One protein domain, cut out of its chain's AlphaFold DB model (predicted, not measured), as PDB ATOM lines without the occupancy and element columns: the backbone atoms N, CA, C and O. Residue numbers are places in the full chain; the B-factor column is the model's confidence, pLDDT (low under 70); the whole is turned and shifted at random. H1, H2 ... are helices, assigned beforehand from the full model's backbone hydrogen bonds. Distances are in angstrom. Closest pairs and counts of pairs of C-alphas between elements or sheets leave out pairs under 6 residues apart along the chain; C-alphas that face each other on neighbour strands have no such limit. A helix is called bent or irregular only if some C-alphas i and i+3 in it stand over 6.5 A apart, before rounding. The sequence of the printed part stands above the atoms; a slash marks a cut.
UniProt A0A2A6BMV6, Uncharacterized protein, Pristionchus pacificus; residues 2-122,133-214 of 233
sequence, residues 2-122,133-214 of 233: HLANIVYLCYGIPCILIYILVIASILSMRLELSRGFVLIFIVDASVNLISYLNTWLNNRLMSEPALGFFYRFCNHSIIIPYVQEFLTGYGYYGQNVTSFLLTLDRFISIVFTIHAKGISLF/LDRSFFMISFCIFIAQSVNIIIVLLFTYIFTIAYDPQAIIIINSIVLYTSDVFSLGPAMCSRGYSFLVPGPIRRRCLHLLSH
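Overview. This is residues 2 to 122 and 133 to 214 of the 233 residues of an uncharacterized protein of Pristionchus pacificus (UniProt A0A2A6BMV6). The longest helix, H4, runs through a loose, splayed bundle of long helices, with H2 packed along it and H5 crossing it; H1 folds back beside H2 and H6 beside H5, as two helical hairpins. Short H7 packs on both H1 and H5, H8 crosses one end of H1, and H3 makes a corner with the start of H4, whose far end, residues 114 to 121, sticks out. The printed part has 203 residues with eight named helices, H1 to H8 in chain order, and no named strand: all helix. It is only just compact, close to loose, with a radius of gyration of the C-alphas of 19.5 A and spans of 67 by 48 by 31 A.

Along the chain. Find C-alpha 79 at (131.468, 158.326, 84.759); from there H4, residues 79 to 121, runs 61.1 A to C-alpha 121 at (175.818, 196.570, 67.320). Look next at H2, residues 35 to 60, 37.0 A long, and H5, residues 133 to 165, 47.0 A. H1, residues 2 to 28, begins at C-alpha 2 at (119.806, 174.861, 63.916) and is 39.4 A long; H6, residues 168 to 186, is 26.5 A. The short helices are H3, residues 65 to 76, H7, residues 188 to 199, and H8, residues 203 to 214. H3 is irregular: C-alphas 66 and 69 are 7.3 A apart.

Arrangement. Start from the bundle of H2, H4, H5 and H6, up and down, each running against the one before it in the chain. H4 touches H2 at a shallow tilt of 28 degrees, opposite ways; the closest C-alphas, of Ser 51 and Gly 91, are 4.8 A apart. With residues 96 to 106 alone H4 touches H5, at a steep tilt of 40 degrees; the closest C-alphas, of Thr 103 and Ser 141, are 5.9 A apart. In the hairpin of H5 and H6 the closest C-alphas are those of Ala 147 and Phe 185, 5.2 A, and in that of H1 and H2 those of Ile 23 and Ile 42, 6.7 A. H7 touches H5, closest at C-alphas 140 and 189, 6.1 A, and H1, closest at C-alphas 22 and 190, 6.7 A. H8 touches H1 about perpendicular, at 80 degrees, with C-alphas 25 and 208 closest, 6.5 A apart. H3 and H4 touch only at the corner, and only just, with 3 pairs of C-alphas within 8 A; C-alphas 74 and 80 are closest, 5.6 A apart. Among the pairs apart are H1 and H4. In H2, H4, H6, H7 and H8 every O i to N i+4 pair is within hydrogen-bond range; in H1 it is 22 of 23, in H3 6 of 8 and in H5 28 of 29.

Size, cuts and confidence. The two C-alphas farthest apart, of His 76 and Phe 122, are 70.0 A from each other. Residues 123 to 132 are not printed, and C-alphas 122 and 133 stand 22.7 A apart across this cut. Of the links that are printed whole, none is long. The mean pLDDT of the printed part is 81.6; look for values under 70 at residues 120 to 122 and 186 to 204.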
ATOM      1  N   HIS A   2     119.148 175.052  65.226       79.25
ATOM      2  CA  HIS A   2     119.806 174.861  63.916       79.25
ATOM      3  C   HIS A   2     120.918 175.870  63.567       79.25
ATOM      4  O   HIS A   2     121.951 175.464  63.045       79.25
ATOM      5  N   LEU A   3     120.757 177.163  63.884       78.56
ATOM      6  CA  LEU A   3     121.772 178.174  63.555       78.56
ATOM      7  C   LEU A   3     123.107 177.930  64.277       78.56
ATOM      8  O   LEU A   3     124.154 177.952  63.638       78.56
ATOM      9  N   ALA A   4     123.076 177.643  65.582       74.50
ATOM     10  CA  ALA A   4     124.280 177.349  66.359       74.50
ATOM     11  C   ALA A   4     125.021 176.129  65.791       74.50
ATOM     12  O   ALA A   4     126.231 176.171  65.599       74.50
ATOM     13  N   ASN A   5     124.283 175.077  65.425       79.12
ATOM     14  CA  ASN A   5     124.838 173.873  64.810       79.12
ATOM     15  C   ASN A   5     125.563 174.167  63.490       79.12
ATOM     16  O   ASN A   5     126.671 173.672  63.273       79.12
ATOM     17  N   ILE A   6     124.951 174.987  62.631       81.88
ATOM     18  CA  ILE A   6     125.552 175.423  61.367       81.88
ATOM     19  C   ILE A   6     126.828 176.217  61.645       81.88
ATOM     20  O   ILE A   6     127.861 175.909  61.059       81.88
ATOM     21  N   VAL A   7     126.793 177.176  62.575       79.75
ATOM     22  CA  VAL A   7     127.973 177.968  62.957       79.75
ATOM     23  C   VAL A   7     129.104 177.060  63.440       79.75
ATOM     24  O   VAL A   7     130.213 177.144  62.917       79.75
ATOM     25  N   TYR A   8     128.826 176.125  64.354       76.56
ATOM     26  CA  TYR A   8     129.827 175.182  64.859       76.56
ATOM     27  C   TYR A   8     130.400 174.270  63.773       76.56
ATOM     28  O   TYR A   8     131.578 173.935  63.833       76.56
ATOM     29  N   LEU A   9     129.602 173.847  62.788       81.81
ATOM     30  CA  LEU A   9     130.065 172.962  61.716       81.81
ATOM     31  C   LEU A   9     130.893 173.718  60.671       81.81
ATOM     32  O   LEU A   9     131.984 173.275  60.307       81.81
ATOM     33  N   CYS A  10     130.399 174.883  60.249       82.19
ATOM     34  CA  CYS A  10     131.079 175.780  59.320       82.19
ATOM     35  C   CYS A  10     132.394 176.309  59.891       82.19
ATOM     36  O   CYS A  10     133.326 176.553  59.135       82.19
ATOM     37  N   TYR A  11     132.484 176.479  61.207       77.62
ATOM     38  CA  TYR A  11     133.716 176.884  61.869       77.62
ATOM     39  C   TYR A  11     134.620 175.687  62.184       77.62
ATOM     40  O   TYR A  11     135.814 175.702  61.894       77.62
ATOM     41  N   GLY A  12     134.048 174.618  62.725       80.88
ATOM     42  CA  GLY A  12     134.782 173.497  63.291       80.88
ATOM     43  C   GLY A  12     135.602 172.683  62.308       80.88
ATOM     44  O   GLY A  12     136.800 172.476  62.505       80.88
ATOM     45  N   ILE A  13     134.966 172.240  61.221       85.81
ATOM     46  CA  ILE A  13     135.627 171.388  60.225       85.81
ATOM     47  C   ILE A  13     136.801 172.133  59.569       85.81
ATOM     48  O   ILE A  13     137.910 171.589  59.558       85.81
ATOM     49  N   PRO A  14     136.636 173.382  59.081       84.25
ATOM     50  CA  PRO A  14     137.768 174.143  58.563       84.25
ATOM     51  C   PRO A  14     138.884 174.341  59.588       84.25
ATOM     52  O   PRO A  14     140.055 174.302  59.213       84.25
ATOM     53  N   CYS A  15     138.550 174.507  60.868       80.75
ATOM     54  CA  CYS A  15     139.538 174.687  61.925       80.75
ATOM     55  C   CYS A  15     140.411 173.449  62.146       80.75
ATOM     56  O   CYS A  15     141.635 173.582  62.200       80.75
ATOM     57  N   ILE A  16     139.830 172.246  62.177       87.12
ATOM     58  CA  ILE A  16     140.605 170.996  62.259       87.12
ATOM     59  C   ILE A  16     141.566 170.880  61.065       87.12
ATOM     60  O   ILE A  16     142.754 170.597  61.240       87.12
ATOM     61  N   LEU A  17     141.078 171.142  59.848       86.50
ATOM     62  CA  LEU A  17     141.902 171.082  58.635       86.50
ATOM     63  C   LEU A  17     143.058 172.090  58.677       86.50
ATOM     64  O   LEU A  17     144.181 171.771  58.282       86.50
ATOM     65  N   ILE A  18     142.796 173.298  59.180       82.56
ATOM     66  CA  ILE A  18     143.814 174.330  59.374       82.56
ATOM     67  C   ILE A  18     144.864 173.872  60.399       82.56
ATOM     68  O   ILE A  18     146.055 174.025  60.126       82.56
ATOM     69  N   TYR A  19     144.468 173.266  61.522       83.19
ATOM     70  CA  TYR A  19     145.414 172.735  62.512       83.19
ATOM     71  C   TYR A  19     146.346 171.682  61.915       83.19
ATOM     72  O   TYR A  19     147.565 171.786  62.064       83.19
ATOM     73  N   ILE A  20     145.796 170.710  61.182       86.50
ATOM     74  CA  ILE A  20     146.585 169.662  60.520       86.50
ATOM     75  C   ILE A  20     147.599 170.288  59.552       86.50
ATOM     76  O   ILE A  20     148.779 169.934  59.564       86.50
ATOM     77  N   LEU A  21     147.162 171.264  58.752       83.44
ATOM     78  CA  LEU A  21     148.020 171.964  57.796       83.44
ATOM     79  C   LEU A  21     149.145 172.751  58.486       83.44
ATOM     80  O   LEU A  21     150.283 172.761  58.009       83.44
ATOM     81  N   VAL A  22     148.847 173.406  59.608       81.56
ATOM     82  CA  VAL A  22     149.827 174.172  60.388       81.56
ATOM     83  C   VAL A  22     150.848 173.248  61.049       81.56
ATOM     84  O   VAL A  22     152.048 173.505  60.933       81.56
ATOM     85  N   ILE A  23     150.408 172.140  61.655       85.75
ATOM     86  CA  ILE A  23     151.303 171.122  62.222       85.75
ATOM     87  C   ILE A  23     152.228 170.571  61.131       85.75
ATOM     88  O   ILE A  23     153.448 170.560  61.303       85.75
ATOM     89  N   ALA A  24     151.681 170.192  59.972       86.56
ATOM     90  CA  ALA A  24     152.468 169.702  58.842       86.56
ATOM     91  C   ALA A  24     153.491 170.744  58.349       86.56
ATOM     92  O   ALA A  24     154.651 170.416  58.082       86.56
ATOM     93  N   SER A  25     153.092 172.018  58.296       82.25
ATOM     94  CA  SER A  25     153.967 173.129  57.903       82.25
ATOM     95  C   SER A  25     155.130 173.313  58.883       82.25
ATOM     96  O   SER A  25     156.282 173.389  58.451       82.25
ATOM     97  N   ILE A  26     154.863 173.318  60.192       84.38
ATOM     98  CA  ILE A  26     155.895 173.440  61.233       84.38
ATOM     99  C   ILE A  26     156.834 172.233  61.231       84.38
ATOM    100  O   ILE A  26     158.053 172.407  61.290       84.38
ATOM    101  N   LEU A  27     156.305 171.016  61.067       87.88
ATOM    102  CA  LEU A  27     157.122 169.808  60.947       87.88
ATOM    103  C   LEU A  27     158.050 169.858  59.727       87.88
ATOM    104  O   LEU A  27     159.189 169.402  59.819       87.88
ATOM    105  N   SER A  28     157.613 170.453  58.613       85.75
ATOM    106  CA  SER A  28     158.471 170.654  57.435       85.75
ATOM    107  C   SER A  28     159.592 171.679  57.674       85.75
ATOM    108  O   SER A  28     160.659 171.585  57.070       85.75
ATOM    109  N   MET A  29     159.369 172.634  58.583       82.94
ATOM    110  CA  MET A  29     160.302 173.700  58.967       82.94
ATOM    111  C   MET A  29     161.190 173.342  60.165       82.94
ATOM    112  O   MET A  29     162.004 174.159  60.593       82.94
ATOM    113  N   ARG A  30     161.075 172.127  60.712       90.56
ATOM    114  CA  ARG A  30     161.750 171.731  61.961       90.56
ATOM    115  C   ARG A  30     163.279 171.837  61.941       90.56
ATOM    116  O   ARG A  30     163.888 171.847  63.001       90.56
ATOM    117  N   LEU A  31     163.894 171.868  60.757       86.62
ATOM    118  CA  LEU A  31     165.345 172.027  60.595       86.62
ATOM    119  C   LEU A  31     165.799 173.491  60.716       86.62
ATOM    120  O   LEU A  31     166.958 173.744  61.020       86.62
ATOM    121  N   GLU A  32     164.897 174.444  60.478       84.31
ATOM    122  CA  GLU A  32     165.169 175.887  60.541       84.31
ATOM    123  C   GLU A  32     164.804 176.487  61.907       84.31
ATOM    124  O   GLU A  32     165.265 177.570  62.264       84.31
ATOM    125  N   LEU A  33     163.961 175.789  62.670       83.44
ATOM    126  CA  LEU A  33     163.457 176.217  63.970       83.44
ATOM    127  C   LEU A  33     164.219 175.549  65.118       83.44
ATOM    128  O   LEU A  33     164.764 174.454  64.984       83.44
ATOM    129  N   SER A  34     164.222 176.193  66.288       88.25
ATOM    130  CA  SER A  34     164.750 175.564  67.499       88.25
ATOM    131  C   SER A  34     163.894 174.349  67.880       88.25
ATOM    132  O   SER A  34     162.665 174.380  67.804       88.25
ATOM    133  N   ARG A  35     164.545 173.265  68.322       91.00
ATOM    134  CA  ARG A  35     163.856 172.023  68.718       91.00
ATOM    135  C   ARG A  35     162.824 172.258  69.826       91.00
ATOM    136  O   ARG A  35     161.728 171.716  69.745       91.00
ATOM    137  N   GLY A  36     163.165 173.090  70.815       90.56
ATOM    138  CA  GLY A  36     162.266 173.449  71.916       90.56
ATOM    139  C   GLY A  36     160.988 174.123  71.424       90.56
ATOM    140  O   GLY A  36     159.898 173.693  71.781       90.56
ATOM    141  N   PHE A  37     161.109 175.090  70.513       87.75
ATOM    142  CA  PHE A  37     159.951 175.765  69.930       87.75
ATOM    143  C   PHE A  37     159.039 174.810  69.165       87.75
ATOM    144  O   PHE A  37     157.829 174.838  69.356       87.75
ATOM    145  N   VAL A  38     159.613 173.947  68.321       90.31
ATOM    146  CA  VAL A  38     158.834 172.958  67.560       90.31
ATOM    147  C   VAL A  38     158.075 172.029  68.507       90.31
ATOM    148  O   VAL A  38     156.903 171.757  68.270       90.31
ATOM    149  N   LEU A  39     158.713 171.577  69.590       93.56
ATOM    150  CA  LEU A  39     158.080 170.712  70.583       93.56
ATOM    151  C   LEU A  39     156.929 171.423  71.300       93.56
ATOM    152  O   LEU A  39     155.823 170.888  71.317       93.56
ATOM    153  N   ILE A  40     157.161 172.626  71.838       91.12
ATOM    154  CA  ILE A  40     156.118 173.396  72.535       91.12
ATOM    155  C   ILE A  40     154.950 173.667  71.582       91.12
ATOM    156  O   ILE A  40     153.799 173.488  71.961       91.12
ATOM    157  N   PHE A  41     155.236 174.023  70.328       89.25
ATOM    158  CA  PHE A  41     154.211 174.281  69.322       89.25
ATOM    159  C   PHE A  41     153.374 173.036  68.992       89.25
ATOM    160  O   PHE A  41     152.156 173.125  68.877       89.25
ATOM    161  N   ILE A  42     154.001 171.865  68.828       90.75
ATOM    162  CA  ILE A  42     153.269 170.618  68.558       90.75
ATOM    163  C   ILE A  42     152.382 170.251  69.748       90.75
ATOM    164  O   ILE A  42     151.238 169.848  69.541       90.75
ATOM    165  N   VAL A  43     152.889 170.398  70.976       92.19
ATOM    166  CA  VAL A  43     152.105 170.150  72.192       92.19
ATOM    167  C   VAL A  43     150.927 171.118  72.266       92.19
ATOM    168  O   VAL A  43     149.804 170.662  72.437       92.19
ATOM    169  N   ASP A  44     151.153 172.415  72.047       90.12
ATOM    170  CA  ASP A  44     150.103 173.437  72.009       90.12
ATOM    171  C   ASP A  44     149.004 173.097  70.994       90.12
ATOM    172  O   ASP A  44     147.829 173.002  71.342       90.12
ATOM    173  N   ALA A  45     149.387 172.808  69.749       88.12
ATOM    174  CA  ALA A  45     148.443 172.449  68.697       88.12
ATOM    175  C   ALA A  45     147.672 171.155  69.016       88.12
ATOM    176  O   ALA A  45     146.486 171.051  68.707       88.12
ATOM    177  N   SER A  46     148.327 170.180  69.653       90.00
ATOM    178  CA  SER A  46     147.696 168.916  70.051       90.00
ATOM    179  C   SER A  46     146.692 169.122  71.182       90.00
ATOM    180  O   SER A  46     145.570 168.630  71.093       90.00
ATOM    181  N   VAL A  47     147.070 169.879  72.215       91.69
ATOM    182  CA  VAL A  47     146.181 170.231  73.330       91.69
ATOM    183  C   VAL A  47     144.985 171.014  72.803       91.69
ATOM    184  O   VAL A  47     143.854 170.653  73.105       91.69
ATOM    185  N   ASN A  48     145.209 172.006  71.936       88.00
ATOM    186  CA  ASN A  48     144.130 172.763  71.313       88.00
ATOM    187  C   ASN A  48     143.161 171.875  70.521       88.00
ATOM    188  O   ASN A  48     141.947 172.018  70.660       88.00
ATOM    189  N   LEU A  49     143.678 170.940  69.721       89.19
ATOM    190  CA  LEU A  49     142.846 170.032  68.934       89.19
ATOM    191  C   LEU A  49     142.041 169.071  69.820       89.19
ATOM    192  O   LEU A  49     140.863 168.845  69.551       89.19
ATOM    193  N   ILE A  50     142.651 168.521  70.872       90.50
ATOM    194  CA  ILE A  50     141.976 167.620  71.817       90.50
ATOM    195  C   ILE A  50     140.887 168.370  72.587       90.50
ATOM    196  O   ILE A  50     139.759 167.885  72.648       90.50
ATOM    197  N   SER A  51     141.195 169.557  73.117       90.38
ATOM    198  CA  SER A  51     140.226 170.413  73.808       90.38
ATOM    199  C   SER A  51     139.050 170.741  72.898       90.38
ATOM    200  O   SER A  51     137.902 170.531  73.279       90.38
ATOM    201  N   TYR A  52     139.332 171.159  71.660       87.56
ATOM    202  CA  TYR A  52     138.305 171.447  70.666       87.56
ATOM    203  C   TYR A  52     137.416 170.229  70.391       87.56
ATOM    204  O   TYR A  52     136.192 170.336  70.444       87.56
ATOM    205  N   LEU A  53     138.006 169.059  70.120       89.06
ATOM    206  CA  LEU A  53     137.248 167.836  69.851       89.06
ATOM    207  C   LEU A  53     136.394 167.426  71.052       89.06
ATOM    208  O   LEU A  53     135.251 167.017  70.868       89.06
ATOM    209  N   ASN A  54     136.915 167.564  72.269       90.25
ATOM    210  CA  ASN A  54     136.188 167.213  73.482       90.25
ATOM    211  C   ASN A  54     135.001 168.160  73.726       90.25
ATOM    212  O   ASN A  54     133.881 167.697  73.942       90.25
ATOM    213  N   THR A  55     135.210 169.472  73.584       85.94
ATOM    214  CA  THR A  55     134.145 170.486  73.653       85.94
ATOM    215  C   THR A  55     133.106 170.282  72.549       85.94
ATOM    216  O   THR A  55     131.900 170.347  72.797       85.94
ATOM    217  N   TRP A  56     133.554 169.988  71.325       85.38
ATOM    218  CA  TRP A  56     132.680 169.711  70.188       85.38
ATOM    219  C   TRP A  56     131.819 168.471  70.431       85.38
ATOM    220  O   TRP A  56     130.609 168.527  70.214       85.38
ATOM    221  N   LEU A  57     132.408 167.381  70.934       86.75
ATOM    222  CA  LEU A  57     131.665 166.178  71.304       86.75
ATOM    223  C   LEU A  57     130.632 166.493  72.389       86.75
ATOM    224  O   LEU A  57     129.456 166.205  72.184       86.75
ATOM    225  N   ASN A  58     131.032 167.145  73.484       84.19
ATOM    226  CA  ASN A  58     130.131 167.450  74.598       84.19
ATOM    227  C   ASN A  58     128.916 168.290  74.150       84.19
ATOM    228  O   ASN A  58     127.770 167.964  74.457       84.19
ATOM    229  N   ASN A  59     129.145 169.314  73.322       80.88
ATOM    230  CA  ASN A  59     128.090 170.229  72.879       80.88
ATOM    231  C   ASN A  59     127.224 169.678  71.727       80.88
ATOM    232  O   ASN A  59     126.036 169.997  71.630       80.88
ATOM    233  N   ARG A  60     127.788 168.880  70.805       76.81
ATOM    234  CA  ARG A  60     127.061 168.424  69.598       76.81
ATOM    235  C   ARG A  60     126.343 167.099  69.786       76.81
ATOM    236  O   ARG A  60     125.349 166.870  69.098       76.81
ATOM    237  N   LEU A  61     126.771 166.275  70.740       74.44
ATOM    238  CA  LEU A  61     126.114 165.004  71.035       74.44
ATOM    239  C   LEU A  61     124.626 165.161  71.380       74.44
ATOM    240  O   LEU A  61     123.826 164.310  71.004       74.44
ATOM    241  N   MET A  62     124.239 166.273  72.009       73.88
ATOM    242  CA  MET A  62     122.831 166.562  72.303       73.88
ATOM    243  C   MET A  62     122.003 166.991  71.083       73.88
ATOM    244  O   MET A  62     120.783 166.859  71.111       73.88
ATOM    245  N   SER A  63     122.623 167.551  70.038       81.75
ATOM    246  CA  SER A  63     121.899 168.295  68.997       81.75
ATOM    247  C   SER A  63     121.821 167.604  67.635       81.75
ATOM    248  O   SER A  63     120.974 167.986  66.829       81.75
ATOM    249  N   GLU A  64     122.659 166.600  67.360       83.81
ATOM    250  CA  GLU A  64     122.692 165.893  66.071       83.81
ATOM    251  C   GLU A  64     122.110 164.471  66.183       83.81
ATOM    252  O   GLU A  64     122.712 163.617  66.841       83.81
ATOM    253  N   PRO A  65     120.998 164.151  65.486       86.81
ATOM    254  CA  PRO A  65     120.387 162.819  65.530       86.81
ATOM    255  C   PRO A  65     121.352 161.696  65.125       86.81
ATOM    256  O   PRO A  65     121.328 160.616  65.715       86.81
ATOM    257  N   ALA A  66     122.238 161.964  64.157       87.06
ATOM    258  CA  ALA A  66     123.236 161.009  63.670       87.06
ATOM    259  C   ALA A  66     124.243 160.585  64.754       87.06
ATOM    260  O   ALA A  66     124.737 159.460  64.734       87.06
ATOM    261  N   LEU A  67     124.518 161.460  65.728       88.31
ATOM    262  CA  LEU A  67     125.409 161.185  66.858       88.31
ATOM    263  C   LEU A  67     124.651 160.711  68.108       88.31
ATOM    264  O   LEU A  67     125.271 160.414  69.130       88.31
ATOM    265  N   GLY A  68     123.325 160.562  68.029       87.31
ATOM    266  CA  GLY A  68     122.488 160.175  69.163       87.31
ATOM    267  C   GLY A  68     122.853 158.814  69.768       87.31
ATOM    268  O   GLY A  68     122.649 158.597  70.960       87.31
ATOM    269  N   PHE A  69     123.434 157.895  68.984       91.56
ATOM    270  CA  PHE A  69     124.000 156.653  69.523       91.56
ATOM    271  C   PHE A  69     125.151 156.928  70.499       91.56
ATOM    272  O   PHE A  69     125.122 156.418  71.616       91.56
ATOM    273  N   PHE A  70     126.122 157.763  70.111       89.44
ATOM    274  CA  PHE A  70     127.265 158.087  70.964       89.44
ATOM    275  C   PHE A  70     126.818 158.877  72.201       89.44
ATOM    276  O   PHE A  70     127.269 158.583  73.301       89.44
ATOM    277  N   TYR A  71     125.841 159.784  72.066       89.88
ATOM    278  CA  TYR A  71     125.268 160.499  73.212       89.88
ATOM    279  C   TYR A  71     124.621 159.543  74.217       89.88
ATOM    280  O   TYR A  71     124.862 159.646  75.418       89.88
ATOM    281  N   ARG A  72     123.813 158.588  73.735       91.75
ATOM    282  CA  ARG A  72     123.203 157.564  74.594       91.75
ATOM    283  C   ARG A  72     124.255 156.674  75.244       91.75
ATOM    284  O   ARG A  72     124.117 156.370  76.419       91.75
ATOM    285  N   PHE A  73     125.300 156.298  74.508       92.38
ATOM    286  CA  PHE A  73     126.427 155.539  75.048       92.38
ATOM    287  C   PHE A  73     127.137 156.300  76.177       92.38
ATOM    288  O   PHE A  73     127.321 155.747  77.258       92.38
ATOM    289  N   CYS A  74     127.458 157.581  75.968       90.50
ATOM    290  CA  CYS A  74     128.076 158.432  76.985       90.50
ATOM    291  C   CYS A  74     127.186 158.580  78.227       90.50
ATOM    292  O   CYS A  74     127.678 158.431  79.336       90.50
ATOM    293  N   ASN A  75     125.880 158.798  78.057       89.25
ATOM    294  CA  ASN A  75     124.951 158.966  79.183       89.25
ATOM    295  C   ASN A  75     124.502 157.656  79.839       89.25
ATOM    296  O   ASN A  75     123.843 157.690  80.874       89.25
ATOM    297  N   HIS A  76     124.834 156.498  79.263       95.25
ATOM    298  CA  HIS A  76     124.544 155.218  79.903       95.25
ATOM    299  C   HIS A  76     125.412 154.997  81.151       95.25
ATOM    300  O   HIS A  76     125.010 154.288  82.069       95.25
ATOM    301  N   SER A  77     126.592 155.622  81.196       93.94
ATOM    302  CA  SER A  77     127.495 155.593  82.342       93.94
ATOM    303  C   SER A  77     127.518 156.946  83.038       93.94
ATOM    304  O   SER A  77     127.662 157.980  82.394       93.94
ATOM    305  N   ILE A  78     127.474 156.936  84.369       94.06
ATOM    306  CA  ILE A  78     127.635 158.148  85.183       94.06
ATOM    307  C   ILE A  78     129.041 158.741  84.997       94.06
ATOM    308  O   ILE A  78     129.213 159.949  85.049       94.06
ATOM    309  N   ILE A  79     130.057 157.909  84.745       95.31
ATOM    310  CA  ILE A  79     131.468 158.326  84.759       95.31
ATOM    311  C   ILE A  79     131.847 159.125  83.504       95.31
ATOM    312  O   ILE A  79     132.647 160.056  83.588       95.31
ATOM    313  N   ILE A  80     131.296 158.778  82.337       91.75
ATOM    314  CA  ILE A  80     131.749 159.340  81.053       91.75
ATOM    315  C   ILE A  80     131.508 160.860  80.961       91.75
ATOM    316  O   ILE A  80     132.462 161.558  80.610       91.75
ATOM    317  N   PRO A  81     130.325 161.406  81.313       89.44
ATOM    318  CA  PRO A  81     130.092 162.850  81.276       89.44
ATOM    319  C   PRO A  81     131.031 163.626  82.207       89.44
ATOM    320  O   PRO A  81     131.606 164.627  81.787       89.44
ATOM    321  N   TYR A  82     131.278 163.126  83.426       91.12
ATOM    322  CA  TYR A  82     132.223 163.758  84.355       91.12
ATOM    323  C   TYR A  82     133.653 163.755  83.819       91.12
ATOM    324  O   TYR A  82     134.366 164.747  83.949       91.12
ATOM    325  N   VAL A  83     134.082 162.657  83.186       92.19
ATOM    326  CA  VAL A  83     135.397 162.594  82.539       92.19
ATOM    327  C   VAL A  83     135.476 163.594  81.384       92.19
ATOM    328  O   VAL A  83     136.479 164.290  81.261       92.19
ATOM    329  N   GLN A  84     134.434 163.717  80.559       91.19
ATOM    330  CA  GLN A  84     134.403 164.687  79.458       91.19
ATOM    331  C   GLN A  84     134.430 166.137  79.954       91.19
ATOM    332  O   GLN A  84     135.162 166.961  79.399       91.19
ATOM    333  N   GLU A  85     133.681 166.459  81.004       88.38
ATOM    334  CA  GLU A  85     133.690 167.786  81.623       88.38
ATOM    335  C   GLU A  85     135.062 168.104  82.236       88.38
ATOM    336  O   GLU A  85     135.650 169.149  81.945       88.38
ATOM    337  N   PHE A  86     135.636 167.158  82.985       89.31
ATOM    338  CA  PHE A  86     136.983 167.275  83.538       89.31
ATOM    339  C   PHE A  86     138.038 167.489  82.446       89.31
ATOM    340  O   PHE A  86     138.862 168.396  82.552       89.31
ATOM    341  N   LEU A  87     138.001 166.692  81.372       89.94
ATOM    342  CA  LEU A  87     138.928 166.815  80.245       89.94
ATOM    343  C   LEU A  87     138.785 168.156  79.523       89.94
ATOM    344  O   LEU A  87     139.786 168.700  79.069       89.94
ATOM    345  N   THR A  88     137.573 168.713  79.445       87.12
ATOM    346  CA  THR A  88     137.345 170.051  78.883       87.12
ATOM    347  C   THR A  88     138.059 171.106  79.728       87.12
ATOM    348  O   THR A  88     138.859 171.878  79.201       87.12
ATOM    349  N   GLY A  89     137.847 171.096  81.048       85.62
ATOM    350  CA  GLY A  89     138.520 172.022  81.963       85.62
ATOM    351  C   GLY A  89     140.045 171.866  81.957       85.62
ATOM    352  O   GLY A  89     140.779 172.853  81.865       85.62
ATOM    353  N   TYR A  90     140.532 170.624  81.989       89.38
ATOM    354  CA  TYR A  90     141.961 170.314  81.928       89.38
ATOM    355  C   TYR A  90     142.585 170.739  80.594       89.38
ATOM    356  O   TYR A  90     143.693 171.274  80.564       89.38
ATOM    357  N   GLY A  91     141.853 170.553  79.496       89.38
ATOM    358  CA  GLY A  91     142.227 171.008  78.167       89.38
ATOM    359  C   GLY A  91     142.447 172.517  78.127       89.38
ATOM    360  O   GLY A  91     143.531 172.953  77.747       89.38
ATOM    361  N   TYR A  92     141.481 173.311  78.601       85.50
ATOM    362  CA  TYR A  92     141.615 174.771  78.687       85.50
ATOM    363  C   TYR A  92     142.811 175.209  79.536       85.50
ATOM    364  O   TYR A  92     143.561 176.109  79.153       85.50
ATOM    365  N   TYR A  93     143.036 174.551  80.674       86.19
ATOM    366  CA  TYR A  93     144.228 174.800  81.481       86.19
ATOM    367  C   TYR A  93     145.516 174.517  80.692       86.19
ATOM    368  O   TYR A  93     146.417 175.357  80.655       86.19
ATOM    369  N   GLY A  94     145.576 173.376  80.001       89.44
ATOM    370  CA  GLY A  94     146.695 173.002  79.142       89.44
ATOM    371  C   GLY A  94     146.986 174.047  78.063       89.44
ATOM    372  O   GLY A  94     148.139 174.443  77.921       89.44
ATOM    373  N   GLN A  95     145.956 174.547  77.369       88.56
ATOM    374  CA  GLN A  95     146.089 175.577  76.324       88.56
ATOM    375  C   GLN A  95     146.716 176.870  76.860       88.56
ATOM    376  O   GLN A  95     147.576 177.481  76.219       88.56
ATOM    377  N   ASN A  96     146.299 177.291  78.058       84.94
ATOM    378  CA  ASN A  96     146.837 178.484  78.705       84.94
ATOM    379  C   ASN A  96     148.316 178.301  79.066       84.94
ATOM    380  O   ASN A  96     149.135 179.185  78.804       84.94
ATOM    381  N   VAL A  97     148.678 177.136  79.618       88.44
ATOM    382  CA  VAL A  97     150.070 176.807  79.956       88.44
ATOM    383  C   VAL A  97     150.940 176.751  78.702       88.44
ATOM    384  O   VAL A  97     152.009 177.360  78.675       88.44
ATOM    385  N   THR A  98     150.502 176.068  77.643       89.88
ATOM    386  CA  THR A  98     151.279 175.954  76.401       89.88
ATOM    387  C   THR A  98     151.449 177.302  75.711       89.88
ATOM    388  O   THR A  98     152.552 177.630  75.271       89.88
ATOM    389  N   SER A  99     150.414 178.141  75.704       84.75
ATOM    390  CA  SER A  99     150.502 179.495  75.153       84.75
ATOM    391  C   SER A  99     151.417 180.411  75.970       84.75
ATOM    392  O   SER A  99     152.163 181.217  75.400       84.75
ATOM    393  N   PHE A 100     151.415 180.275  77.299       85.31
ATOM    394  CA  PHE A 100     152.374 180.960  78.164       85.31
ATOM    395  C   PHE A 100     153.810 180.521  77.855       85.31
ATOM    396  O   PHE A 100     154.676 181.371  77.649       85.31
ATOM    397  N   LEU A 101     154.060 179.211  77.741       88.88
ATOM    398  CA  LEU A 101     155.378 178.670  77.398       88.88
ATOM    399  C   LEU A 101     155.855 179.131  76.015       88.88
ATOM    400  O   LEU A 101     157.022 179.495  75.872       88.88
ATOM    401  N   LEU A 102     154.966 179.183  75.015       86.19
ATOM    402  CA  LEU A 102     155.277 179.761  73.701       86.19
ATOM    403  C   LEU A 102     155.678 181.229  73.828       86.19
ATOM    404  O   LEU A 102     156.689 181.644  73.267       86.19
ATOM    405  N   THR A 103     154.918 182.018  74.585       83.56
ATOM    406  CA  THR A 103     155.216 183.441  74.787       83.56
ATOM    407  C   THR A 103     156.561 183.628  75.489       83.56
ATOM    408  O   THR A 103     157.366 184.461  75.069       83.56
ATOM    409  N   LEU A 104     156.839 182.819  76.513       86.31
ATOM    410  CA  LEU A 104     158.077 182.868  77.284       86.31
ATOM    411  C   LEU A 104     159.299 182.484  76.438       86.31
ATOM    412  O   LEU A 104     160.286 183.217  76.439       86.31
ATOM    413  N   ASP A 105     159.232 181.389  75.673       87.31
ATOM    414  CA  ASP A 105     160.298 180.968  74.748       87.31
ATOM    415  C   ASP A 105     160.650 182.090  73.758       87.31
ATOM    416  O   ASP A 105     161.820 182.408  73.526       87.31
ATOM    417  N   ARG A 106     159.628 182.763  73.223       82.94
ATOM    418  CA  ARG A 106     159.796 183.871  72.274       82.94
ATOM    419  C   ARG A 106     160.368 185.112  72.945       82.94
ATOM    420  O   ARG A 106     161.283 185.724  72.395       82.94
ATOM    421  N   PHE A 107     159.886 185.454  74.137       84.88
ATOM    422  CA  PHE A 107     160.422 186.555  74.932       84.88
ATOM    423  C   PHE A 107     161.910 186.346  75.235       84.88
ATOM    424  O   PHE A 107     162.719 187.229  74.950       84.88
ATOM    425  N   ILE A 108     162.295 185.154  75.702       87.06
ATOM    426  CA  ILE A 108     163.696 184.796  75.962       87.06
ATOM    427  C   ILE A 108     164.523 184.894  74.676       87.06
ATOM    428  O   ILE A 108     165.590 185.507  74.681       87.06
ATOM    429  N   SER A 109     164.023 184.361  73.556       82.88
ATOM    430  CA  SER A 109     164.711 184.442  72.263       82.88
ATOM    431  C   SER A 109     164.952 185.891  71.823       82.88
ATOM    432  O   SER A 109     166.008 186.199  71.266       82.88
ATOM    433  N   ILE A 110     163.998 186.792  72.062       80.31
ATOM    434  CA  ILE A 110     164.110 188.213  71.711       80.31
ATOM    435  C   ILE A 110     165.082 188.923  72.639       80.31
ATOM    436  O   ILE A 110     165.973 189.608  72.147       80.31
ATOM    437  N   VAL A 111     164.959 188.740  73.954       83.56
ATOM    438  CA  VAL A 111     165.863 189.350  74.937       83.56
ATOM    439  C   VAL A 111     167.297 188.900  74.682       83.56
ATOM    440  O   VAL A 111     168.193 189.738  74.608       83.56
ATOM    441  N   PHE A 112     167.514 187.605  74.441       86.06
ATOM    442  CA  PHE A 112     168.829 187.076  74.091       86.06
ATOM    443  C   PHE A 112     169.349 187.675  72.779       86.06
ATOM    444  O   PHE A 112     170.511 188.066  72.694       86.06
ATOM    445  N   THR A 113     168.484 187.829  71.771       78.25
ATOM    446  CA  THR A 113     168.848 188.469  70.498       78.25
ATOM    447  C   THR A 113     169.173 189.948  70.671       78.25
ATOM    448  O   THR A 113     170.138 190.410  70.076       78.25
ATOM    449  N   ILE A 114     168.419 190.703  71.474       79.44
ATOM    450  CA  ILE A 114     168.685 192.118  71.770       79.44
ATOM    451  C   ILE A 114     169.979 192.251  72.562       79.44
ATOM    452  O   ILE A 114     170.767 193.133  72.256       79.44
ATOM    453  N   HIS A 115     170.233 191.374  73.530       83.75
ATOM    454  CA  HIS A 115     171.462 191.400  74.314       83.75
ATOM    455  C   HIS A 115     172.680 191.077  73.438       83.75
ATOM    456  O   HIS A 115     173.634 191.852  73.383       83.75
ATOM    457  N   ALA A 116     172.601 190.006  72.640       81.12
ATOM    458  CA  ALA A 116     173.630 189.643  71.671       81.12
ATOM    459  C   ALA A 116     173.831 190.737  70.609       81.12
ATOM    460  O   ALA A 116     174.969 191.076  70.293       81.12
ATOM    461  N   LYS A 117     172.742 191.331  70.095       76.56
ATOM    462  CA  LYS A 117     172.789 192.465  69.162       76.56
ATOM    463  C   LYS A 117     173.255 193.745  69.833       76.56
ATOM    464  O   LYS A 117     173.857 194.534  69.140       76.56
ATOM    465  N   GLY A 118     173.031 193.987  71.118       77.62
ATOM    466  CA  GLY A 118     173.569 195.146  71.836       77.62
ATOM    467  C   GLY A 118     175.089 195.054  71.925       77.62
ATOM    468  O   GLY A 118     175.796 196.001  71.587       77.62
ATOM    469  N   ILE A 119     175.587 193.855  72.233       74.69
ATOM    470  CA  ILE A 119     177.015 193.528  72.212       74.69
ATOM    471  C   ILE A 119     177.569 193.586  70.773       74.69
ATOM    472  O   ILE A 119     178.683 194.060  70.553       74.69
ATOM    473  N   SER A 120     176.799 193.152  69.764       65.19
ATOM    474  CA  SER A 120     177.248 193.096  68.364       65.19
ATOM    475  C   SER A 120     176.973 194.353  67.531       65.19
ATOM    476  O   SER A 120     177.609 194.514  66.495       65.19
ATOM    477  N   LEU A 121     176.056 195.244  67.918       55.88
ATOM    478  CA  LEU A 121     175.818 196.570  67.320       55.88
ATOM    479  C   LEU A 121     177.004 197.479  67.608       55.88
ATOM    480  O   LEU A 121     177.339 198.315  66.775       55.88
ATOM    481  N   PHE A 122     177.693 197.221  68.720       58.09
ATOM    482  CA  PHE A 122     179.032 197.734  68.964       58.09
ATOM    483  C   PHE A 122     180.059 197.223  67.934       58.09
ATOM    484  O   PHE A 122     181.087 197.858  67.726       58.09
ATOM    485  N   LEU A 133     162.208 187.340  59.300       71.44
ATOM    486  CA  LEU A 133     161.723 186.106  59.917       71.44
ATOM    487  C   LEU A 133     161.375 186.359  61.390       71.44
ATOM    488  O   LEU A 133     160.260 186.075  61.823       71.44
ATOM    489  N   ASP A 134     162.307 186.977  62.116       71.56
ATOM    490  CA  ASP A 134     162.169 187.277  63.540       71.56
ATOM    491  C   ASP A 134     160.987 188.221  63.803       71.56
ATOM    492  O   ASP A 134     160.208 187.996  64.726       71.56
ATOM    493  N   ARG A 135     160.777 189.226  62.936       71.12
ATOM    494  CA  ARG A 135     159.607 190.120  63.006       71.12
ATOM    495  C   ARG A 135     158.286 189.378  62.823       71.12
ATOM    496  O   ARG A 135     157.340 189.641  63.558       71.12
ATOM    497  N   SER A 136     158.215 188.455  61.864       72.06
ATOM    498  CA  SER A 136     156.989 187.684  61.614       72.06
ATOM    499  C   SER A 136     156.644 186.804  62.816       72.06
ATOM    500  O   SER A 136     155.499 186.784  63.259       72.06
ATOM    501  N   PHE A 137     157.643 186.130  63.392       71.69
ATOM    502  CA  PHE A 137     157.446 185.328  64.599       71.69
ATOM    503  C   PHE A 137     157.103 186.172  65.824       71.69
ATOM    504  O   PHE A 137     156.249 185.761  66.608       71.69
ATOM    505  N   PHE A 138     157.711 187.349  65.979       73.25
ATOM    506  CA  PHE A 138     157.358 188.278  67.051       73.25
ATOM    507  C   PHE A 138     155.889 188.690  66.972       73.25
ATOM    508  O   PHE A 138     155.179 188.563  67.963       73.25
ATOM    509  N   MET A 139     155.418 189.102  65.792       72.69
ATOM    510  CA  MET A 139     154.020 189.500  65.607       72.69
ATOM    511  C   MET A 139     153.062 188.349  65.921       72.69
ATOM    512  O   MET A 139     152.092 188.557  66.638       72.69
ATOM    513  N   ILE A 140     153.365 187.127  65.465       76.62
ATOM    514  CA  ILE A 140     152.558 185.941  65.798       76.62
ATOM    515  C   ILE A 140     152.506 185.733  67.317       76.62
ATOM    516  O   ILE A 140     151.430 185.547  67.876       76.62
ATOM    517  N   SER A 141     153.653 185.813  67.992       73.25
ATOM    518  CA  SER A 141     153.752 185.611  69.445       73.25
ATOM    519  C   SER A 141     153.001 186.692  70.224       73.25
ATOM    520  O   SER A 141     152.321 186.399  71.199       73.25
ATOM    521  N   PHE A 142     153.077 187.941  69.766       75.00
ATOM    522  CA  PHE A 142     152.365 189.069  70.356       75.00
ATOM    523  C   PHE A 142     150.846 188.946  70.177       75.00
ATOM    524  O   PHE A 142     150.093 189.185  71.118       75.00
ATOM    525  N   CYS A 143     150.389 188.498  69.005       78.56
ATOM    526  CA  CYS A 143     148.979 188.193  68.772       78.56
ATOM    527  C   CYS A 143     148.478 187.074  69.697       78.56
ATOM    528  O   CYS A 143     147.405 187.225  70.276       78.56
ATOM    529  N   ILE A 144     149.255 185.993  69.879       77.38
ATOM    530  CA  ILE A 144     148.928 184.923  70.839       77.38
ATOM    531  C   ILE A 144     148.824 185.503  72.251       77.38
ATOM    532  O   ILE A 144     147.846 185.254  72.946       77.38
ATOM    533  N   PHE A 145     149.789 186.322  72.668       77.75
ATOM    534  CA  PHE A 145     149.781 186.934  73.995       77.75
ATOM    535  C   PHE A 145     148.534 187.799  74.248       77.75
ATOM    536  O   PHE A 145     147.899 187.667  75.296       77.75
ATOM    537  N   ILE A 146     148.148 188.650  73.290       81.06
ATOM    538  CA  ILE A 146     146.921 189.456  73.391       81.06
ATOM    539  C   ILE A 146     145.698 188.546  73.485       81.06
ATOM    540  O   ILE A 146     144.868 188.729  74.373       81.06
ATOM    541  N   ALA A 147     145.601 187.554  72.599       81.44
ATOM    542  CA  ALA A 147     144.497 186.604  72.569       81.44
ATOM    543  C   ALA A 147     144.331 185.884  73.919       81.44
ATOM    544  O   ALA A 147     143.230 185.824  74.463       81.44
ATOM    545  N   GLN A 148     145.437 185.440  74.523       80.19
ATOM    546  CA  GLN A 148     145.400 184.805  75.839       80.19
ATOM    547  C   GLN A 148     145.092 185.773  76.980       80.19
ATOM    548  O   GLN A 148     144.390 185.412  77.921       80.19
ATOM    549  N   SER A 149     145.552 187.020  76.888       83.44
ATOM    550  CA  SER A 149     145.199 188.053  77.868       83.44
ATOM    551  C   SER A 149     143.689 188.311  77.870       83.44
ATOM    552  O   SER A 149     143.079 188.414  78.933       83.44
ATOM    553  N   VAL A 150     143.067 188.345  76.687       85.00
ATOM    554  CA  VAL A 150     141.610 188.476  76.549       85.00
ATOM    555  C   VAL A 150     140.889 187.239  77.093       85.00
ATOM    556  O   VAL A 150     139.920 187.400  77.833       85.00
ATOM    557  N   ASN A 151     141.380 186.025  76.816       83.88
ATOM    558  CA  ASN A 151     140.820 184.794  77.393       83.88
ATOM    559  C   ASN A 151     140.802 184.829  78.927       83.88
ATOM    560  O   ASN A 151     139.779 184.512  79.532       83.88
ATOM    561  N   ILE A 152     141.894 185.262  79.564       84.88
ATOM    562  CA  ILE A 152     141.966 185.380  81.029       84.88
ATOM    563  C   ILE A 152     140.921 186.372  81.551       84.88
ATOM    564  O   ILE A 152     140.212 186.062  82.506       84.88
ATOM    565  N   ILE A 153     140.781 187.540  80.916       88.31
ATOM    566  CA  ILE A 153     139.774 188.542  81.306       88.31
ATOM    567  C   ILE A 153     138.360 187.956  81.212       88.31
ATOM    568  O   ILE A 153     137.555 188.139  82.123       88.31
ATOM    569  N   ILE A 154     138.066 187.222  80.139       86.69
ATOM    570  CA  ILE A 154     136.768 186.575  79.927       86.69
ATOM    571  C   ILE A 154     136.490 185.516  81.007       86.69
ATOM    572  O   ILE A 154     135.384 185.472  81.546       86.69
ATOM    573  N   VAL A 155     137.490 184.716  81.389       85.25
ATOM    574  CA  VAL A 155     137.369 183.727  82.476       85.25
ATOM    575  C   VAL A 155     137.148 184.399  83.835       85.25
ATOM    576  O   VAL A 155     136.316 183.939  84.620       85.25
ATOM    577  N   LEU A 156     137.849 185.501  84.122       88.94
ATOM    578  CA  LEU A 156     137.641 186.277  85.350       88.94
ATOM    579  C   LEU A 156     136.227 186.865  85.402       88.94
ATOM    580  O   LEU A 156     135.564 186.776  86.435       88.94
ATOM    581  N   LEU A 157     135.740 187.405  84.282       89.12
ATOM    582  CA  LEU A 157     134.381 187.933  84.167       89.12
ATOM    583  C   LEU A 157     133.328 186.833  84.363       89.12
ATOM    584  O   LEU A 157     132.366 187.031  85.105       89.12
ATOM    585  N   PHE A 158     133.530 185.665  83.747       87.81
ATOM    586  CA  PHE A 158     132.678 184.494  83.951       87.81
ATOM    587  C   PHE A 158     132.646 184.073  85.422       87.81
ATOM    588  O   PHE A 158     131.569 183.908  85.988       87.81
ATOM    589  N   THR A 159     133.814 183.979  86.064       87.69
ATOM    590  CA  THR A 159     133.925 183.605  87.481       87.69
ATOM    591  C   THR A 159     133.209 184.612  88.375       87.69
ATOM    592  O   THR A 159     132.465 184.219  89.270       87.69
ATOM    593  N   TYR A 160     133.367 185.909  88.110       92.50
ATOM    594  CA  TYR A 160     132.685 186.966  88.854       92.50
ATOM    595  C   TYR A 160     131.161 186.863  88.723       92.50
ATOM    596  O   TYR A 160     130.449 186.897  89.723       92.50
ATOM    597  N   ILE A 161     130.647 186.678  87.506       91.56
ATOM    598  CA  ILE A 161     129.200 186.583  87.277       91.56
ATOM    599  C   ILE A 161     128.624 185.301  87.870       91.56
ATOM    600  O   ILE A 161     127.552 185.346  88.469       91.56
ATOM    601  N   PHE A 162     129.351 184.188  87.777       88.75
ATOM    602  CA  PHE A 162     128.935 182.915  88.353       88.75
ATOM    603  C   PHE A 162     128.915 182.937  89.887       88.75
ATOM    604  O   PHE A 162     127.996 182.396  90.491       88.75
ATOM    605  N   THR A 163     129.910 183.555  90.529       91.44
ATOM    606  CA  THR A 163     130.068 183.493  91.995       91.44
ATOM    607  C   THR A 163     129.419 184.656  92.743       91.44
ATOM    608  O   THR A 163     128.908 184.443  93.839       91.44
ATOM    609  N   ILE A 164     129.436 185.871  92.183       94.75
ATOM    610  CA  ILE A 164     128.996 187.090  92.879       94.75
ATOM    611  C   ILE A 164     127.621 187.556  92.397       94.75
ATOM    612  O   ILE A 164     126.750 187.826  93.218       94.75
ATOM    613  N   ALA A 165     127.415 187.679  91.080       94.50
ATOM    614  CA  ALA A 165     126.178 188.252  90.534       94.50
ATOM    615  C   ALA A 165     125.024 187.236  90.442       94.50
ATOM    616  O   ALA A 165     123.870 187.606  90.634       94.50
ATOM    617  N   TYR A 166     125.346 185.977  90.131       93.62
ATOM    618  CA  TYR A 166     124.420 184.853  89.961       93.62
ATOM    619  C   TYR A 166     123.213 185.151  89.042       93.62
ATOM    620  O   TYR A 166     122.083 184.758  89.323       93.62
ATOM    621  N   ASP A 167     123.437 185.842  87.920       93.31
ATOM    622  CA  ASP A 167     122.407 186.032  86.889       93.31
ATOM    623  C   ASP A 167     122.459 184.884  85.857       93.31
ATOM    624  O   ASP A 167     123.402 184.818  85.057       93.31
ATOM    625  N   PRO A 168     121.457 183.982  85.817       89.50
ATOM    626  CA  PRO A 168     121.461 182.831  84.918       89.50
ATOM    627  C   PRO A 168     121.465 183.213  83.430       89.50
ATOM    628  O   PRO A 168     122.044 182.484  82.625       89.50
ATOM    629  N   GLN A 169     120.868 184.347  83.040       91.38
ATOM    630  CA  GLN A 169     120.880 184.787  81.638       91.38
ATOM    631  C   GLN A 169     122.273 185.270  81.232       91.38
ATOM    632  O   GLN A 169     122.789 184.875  80.181       91.38
ATOM    633  N   ALA A 170     122.920 186.059  82.094       89.50
ATOM    634  CA  ALA A 170     124.297 186.490  81.884       89.50
ATOM    635  C   ALA A 170     125.264 185.298  81.811       89.50
ATOM    636  O   ALA A 170     126.154 185.295  80.959       89.50
ATOM    637  N   ILE A 171     125.060 184.259  82.632       86.31
ATOM    638  CA  ILE A 171     125.870 183.030  82.602       86.31
ATOM    639  C   ILE A 171     125.764 182.331  81.242       86.31
ATOM    640  O   ILE A 171     126.791 181.965  80.675       86.31
ATOM    641  N   ILE A 172     124.561 182.174  80.676       83.81
ATOM    642  CA  ILE A 172     124.377 181.522  79.363       83.81
ATOM    643  C   ILE A 172     125.059 182.324  78.246       83.81
ATOM    644  O   ILE A 172     125.757 181.751  77.399       83.81
ATOM    645  N   ILE A 173     124.879 183.648  78.247       86.06
ATOM    646  CA  ILE A 173     125.480 184.540  77.249       86.06
ATOM    647  C   ILE A 173     127.003 184.483  77.346       86.06
ATOM    648  O   ILE A 173     127.679 184.262  76.342       86.06
ATOM    649  N   ILE A 174     127.554 184.630  78.550       85.62
ATOM    650  CA  ILE A 174     129.001 184.625  78.743       85.62
ATOM    651  C   ILE A 174     129.590 183.262  78.458       85.62
ATOM    652  O   ILE A 174     130.619 183.218  77.806       85.62
ATOM    653  N   ASN A 175     128.954 182.162  78.856       81.06
ATOM    654  CA  ASN A 175     129.452 180.832  78.521       81.06
ATOM    655  C   ASN A 175     129.543 180.645  76.994       81.06
ATOM    656  O   ASN A 175     130.542 180.149  76.479       81.06
ATOM    657  N   SER A 176     128.554 181.154  76.249       79.25
ATOM    658  CA  SER A 176     128.584 181.157  74.780       79.25
ATOM    659  C   SER A 176     129.732 182.010  74.223       79.25
ATOM    660  O   SER A 176     130.407 181.597  73.279       79.25
ATOM    661  N   ILE A 177     129.983 183.184  74.817       83.44
ATOM    662  CA  ILE A 177     131.103 184.058  74.445       83.44
ATOM    663  C   ILE A 177     132.440 183.397  74.782       83.44
ATOM    664  O   ILE A 177     133.319 183.399  73.930       83.44
ATOM    665  N   VAL A 178     132.603 182.819  75.974       82.44
ATOM    666  CA  VAL A 178     133.824 182.144  76.449       82.44
ATOM    667  C   VAL A 178     134.188 181.007  75.505       82.44
ATOM    668  O   VAL A 178     135.311 180.969  75.015       82.44
ATOM    669  N   LEU A 179     133.229 180.130  75.195       77.06
ATOM    670  CA  LEU A 179     133.429 179.017  74.267       77.06
ATOM    671  C   LEU A 179     133.880 179.521  72.892       77.06
ATOM    672  O   LEU A 179     134.903 179.081  72.372       77.06
ATOM    673  N   TYR A 180     133.161 180.496  72.327       77.94
ATOM    674  CA  TYR A 180     133.474 181.020  70.999       77.94
ATOM    675  C   TYR A 180     134.820 181.751  70.955       77.94
ATOM    676  O   TYR A 180     135.639 181.516  70.071       77.94
ATOM    677  N   THR A 181     135.060 182.651  71.906       80.44
ATOM    678  CA  THR A 181     136.287 183.451  71.958       80.44
ATOM    679  C   THR A 181     137.499 182.590  72.258       80.44
ATOM    680  O   THR A 181     138.502 182.752  71.576       80.44
ATOM    681  N   SER A 182     137.406 181.633  73.183       76.12
ATOM    682  CA  SER A 182     138.509 180.721  73.483       76.12
ATOM    683  C   SER A 182     138.887 179.874  72.269       76.12
ATOM    684  O   SER A 182     140.069 179.776  71.930       76.12
ATOM    685  N   ASP A 183     137.899 179.368  71.528       73.25
ATOM    686  CA  ASP A 183     138.154 178.668  70.274       73.25
ATOM    687  C   ASP A 183     138.805 179.603  69.242       73.25
ATOM    688  O   ASP A 183     139.842 179.267  68.677       73.25
ATOM    689  N   VAL A 184     138.263 180.804  69.016       75.38
ATOM    690  CA  VAL A 184     138.813 181.780  68.050       75.38
ATOM    691  C   VAL A 184     140.228 182.219  68.414       75.38
ATOM    692  O   VAL A 184     141.080 182.362  67.535       75.38
ATOM    693  N   PHE A 185     140.504 182.406  69.699       73.44
ATOM    694  CA  PHE A 185     141.796 182.852  70.202       73.44
ATOM    695  C   PHE A 185     142.832 181.730  70.248       73.44
ATOM    696  O   PHE A 185     143.986 181.982  69.900       73.44
ATOM    697  N   SER A 186     142.434 180.492  70.557       67.12
ATOM    698  CA  SER A 186     143.307 179.316  70.422       67.12
ATOM    699  C   SER A 186     143.699 179.078  68.961       67.12
ATOM    700  O   SER A 186     144.850 178.787  68.647       67.12
ATOM    701  N   LEU A 187     142.766 179.317  68.037       64.88
ATOM    702  CA  LEU A 187     143.001 179.300  66.596       64.88
ATOM    703  C   LEU A 187     143.729 180.539  66.081       64.88
ATOM    704  O   LEU A 187     144.205 180.528  64.943       64.88
ATOM    705  N   GLY A 188     143.838 181.573  66.917       65.12
ATOM    706  CA  GLY A 188     144.471 182.859  66.667       65.12
ATOM    707  C   GLY A 188     145.704 182.734  65.787       65.12
ATOM    708  O   GLY A 188     145.648 183.215  64.668       65.12
ATOM    709  N   PRO A 189     146.777 182.027  66.166       61.41
ATOM    710  CA  PRO A 189     147.975 181.926  65.332       61.41
ATOM    711  C   PRO A 189     147.764 181.249  63.969       61.41
ATOM    712  O   PRO A 189     148.433 181.621  63.007       61.41
ATOM    713  N   ALA A 190     146.826 180.310  63.834       60.78
ATOM    714  CA  ALA A 190     146.557 179.591  62.588       60.78
ATOM    715  C   ALA A 190     145.613 180.362  61.637       60.78
ATOM    716  O   ALA A 190     145.865 180.456  60.432       60.78
ATOM    717  N   MET A 191     144.560 180.984  62.173       62.69
ATOM    718  CA  MET A 191     143.652 181.869  61.433       62.69
ATOM    719  C   MET A 191     144.302 183.215  61.118       62.69
ATOM    720  O   MET A 191     144.217 183.681  59.982       62.69
ATOM    721  N   CYS A 192     145.042 183.786  62.071       54.88
ATOM    722  CA  CYS A 192     145.972 184.888  61.845       54.88
ATOM    723  C   CYS A 192     146.998 184.466  60.801       54.88
ATOM    724  O   CYS A 192     147.227 185.221  59.874       54.88
ATOM    725  N   SER A 193     147.544 183.244  60.818       49.41
ATOM    726  CA  SER A 193     148.432 182.811  59.734       49.41
ATOM    727  C   SER A 193     147.755 182.888  58.369       49.41
ATOM    728  O   SER A 193     148.431 183.280  57.438       49.41
ATOM    729  N   ARG A 194     146.450 182.637  58.200       49.62
ATOM    730  CA  ARG A 194     145.778 182.793  56.889       49.62
ATOM    731  C   ARG A 194     145.378 184.244  56.573       49.62
ATOM    732  O   ARG A 194     145.657 184.708  55.468       49.62
ATOM    733  N   GLY A 195     144.804 184.971  57.534       53.00
ATOM    734  CA  GLY A 195     144.403 186.380  57.392       53.00
ATOM    735  C   GLY A 195     145.596 187.339  57.321       53.00
ATOM    736  O   GLY A 195     145.711 188.139  56.394       53.00
ATOM    737  N   TYR A 196     146.564 187.178  58.221       48.41
ATOM    738  CA  TYR A 196     147.864 187.843  58.157       48.41
ATOM    739  C   TYR A 196     148.817 187.236  57.133       48.41
ATOM    740  O   TYR A 196     149.701 187.962  56.718       48.41
ATOM    741  N   SER A 197     148.683 185.998  56.633       46.28
ATOM    742  CA  SER A 197     149.447 185.627  55.418       46.28
ATOM    743  C   SER A 197     149.017 186.483  54.240       46.28
ATOM    744  O   SER A 197     149.853 186.825  53.406       46.28
ATOM    745  N   PHE A 198     147.737 186.846  54.147       49.94
ATOM    746  CA  PHE A 198     147.305 187.766  53.104       49.94
ATOM    747  C   PHE A 198     147.919 189.161  53.291       49.94
ATOM    748  O   PHE A 198     148.399 189.730  52.313       49.94
ATOM    749  N   LEU A 199     148.005 189.654  54.533       46.59
ATOM    750  CA  LEU A 199     148.575 190.972  54.848       46.59
ATOM    751  C   LEU A 199     150.112 191.031  54.955       46.59
ATOM    752  O   LEU A 199     150.698 192.080  54.705       46.59
ATOM    753  N   VAL A 200     150.785 189.940  55.320       46.38
ATOM    754  CA  VAL A 200     152.216 189.899  55.654       46.38
ATOM    755  C   VAL A 200     152.884 188.751  54.886       46.38
ATOM    756  O   VAL A 200     152.631 187.573  55.156       46.38
ATOM    757  N   PRO A 201     153.754 189.048  53.905       55.34
ATOM    758  CA  PRO A 201     154.426 188.035  53.098       55.34
ATOM    759  C   PRO A 201     155.513 187.303  53.906       55.34
ATOM    760  O   PRO A 201     156.694 187.633  53.832       55.34
ATOM    761  N   GLY A 202     155.117 186.282  54.668       66.12
ATOM    762  CA  GLY A 202     156.025 185.438  55.449       66.12
ATOM    763  C   GLY A 202     156.511 184.175  54.711       66.12
ATOM    764  O   GLY A 202     155.859 183.700  53.777       66.12
ATOM    765  N   PRO A 203     157.636 183.570  55.134       67.75
ATOM    766  CA  PRO A 203     158.138 182.308  54.576       67.75
ATOM    767  C   PRO A 203     157.182 181.127  54.810       67.75
ATOM    768  O   PRO A 203     157.049 180.277  53.930       67.75
ATOM    769  N   ILE A 204     156.439 181.129  55.925       67.69
ATOM    770  CA  ILE A 204     155.395 180.129  56.220       67.69
ATOM    771  C   ILE A 204     154.323 180.131  55.125       67.69
ATOM    772  O   ILE A 204     153.979 179.073  54.603       67.69
ATOM    773  N   ARG A 205     153.853 181.316  54.703       73.94
ATOM    774  CA  ARG A 205     152.887 181.461  53.603       73.94
ATOM    775  C   ARG A 205     153.404 180.826  52.324       73.94
ATOM    776  O   ARG A 205     152.685 180.062  51.690       73.94
ATOM    777  N   ARG A 206     154.637 181.165  51.932       74.69
ATOM    778  CA  ARG A 206     155.238 180.663  50.688       74.69
ATOM    779  C   ARG A 206     155.308 179.144  50.711       74.69
ATOM    780  O   ARG A 206     154.967 178.517  49.719       74.69
ATOM    781  N   ARG A 207     155.675 178.562  51.855       73.88
ATOM    782  CA  ARG A 207     155.772 177.112  52.026       73.88
ATOM    783  C   ARG A 207     154.404 176.433  52.033       73.88
ATOM    784  O   ARG A 207     154.244 175.415  51.374       73.88
ATOM    785  N   CYS A 208     153.410 177.024  52.690       72.62
ATOM    786  CA  CYS A 208     152.042 176.511  52.715       72.62
ATOM    787  C   CYS A 208     151.386 176.568  51.322       72.62
ATOM    788  O   CYS A 208     150.846 175.573  50.848       72.62
ATOM    789  N   LEU A 209     151.525 177.691  50.604       80.75
ATOM    790  CA  LEU A 209     151.083 177.808  49.208       80.75
ATOM    791  C   LEU A 209     151.842 176.854  48.283       80.75
ATOM    792  O   LEU A 209     151.250 176.292  47.366       80.75
ATOM    793  N   HIS A 210     153.135 176.639  48.523       80.38
ATOM    794  CA  HIS A 210     153.921 175.665  47.775       80.38
ATOM    795  C   HIS A 210     153.426 174.232  48.024       80.38
ATOM    796  O   HIS A 210     153.234 173.492  47.067       80.38
ATOM    797  N   LEU A 211     153.146 173.850  49.276       78.62
ATOM    798  CA  LEU A 211     152.566 172.543  49.614       78.62
ATOM    799  C   LEU A 211     151.189 172.340  48.970       78.62
ATOM    800  O   LEU A 211     150.923 171.266  48.438       78.62
ATOM    801  N   LEU A 212     150.340 173.372  48.972       83.19
ATOM    802  CA  LEU A 212     149.017 173.322  48.343       83.19
ATOM    803  C   LEU A 212     149.084 173.243  46.813       83.19
ATOM    804  O   LEU A 212     148.263 172.565  46.209       83.19
ATOM    805  N   SER A 213     150.037 173.937  46.182       88.44
ATOM    806  CA  SER A 213     150.132 174.004  44.714       88.44
ATOM    807  C   SER A 213     150.931 172.861  44.086       88.44
ATOM    808  O   SER A 213     150.605 172.444  42.982       88.44
ATOM    809  N   HIS A 214     151.977 172.363  44.753       85.12
ATOM    810  CA  HIS A 214     152.924 171.395  44.178       85.12
ATOM    811  C   HIS A 214     152.881 170.013  44.849       85.12
ATOM    812  O   HIS A 214     153.621 169.113  44.447       85.12
TER     813      HIS A 214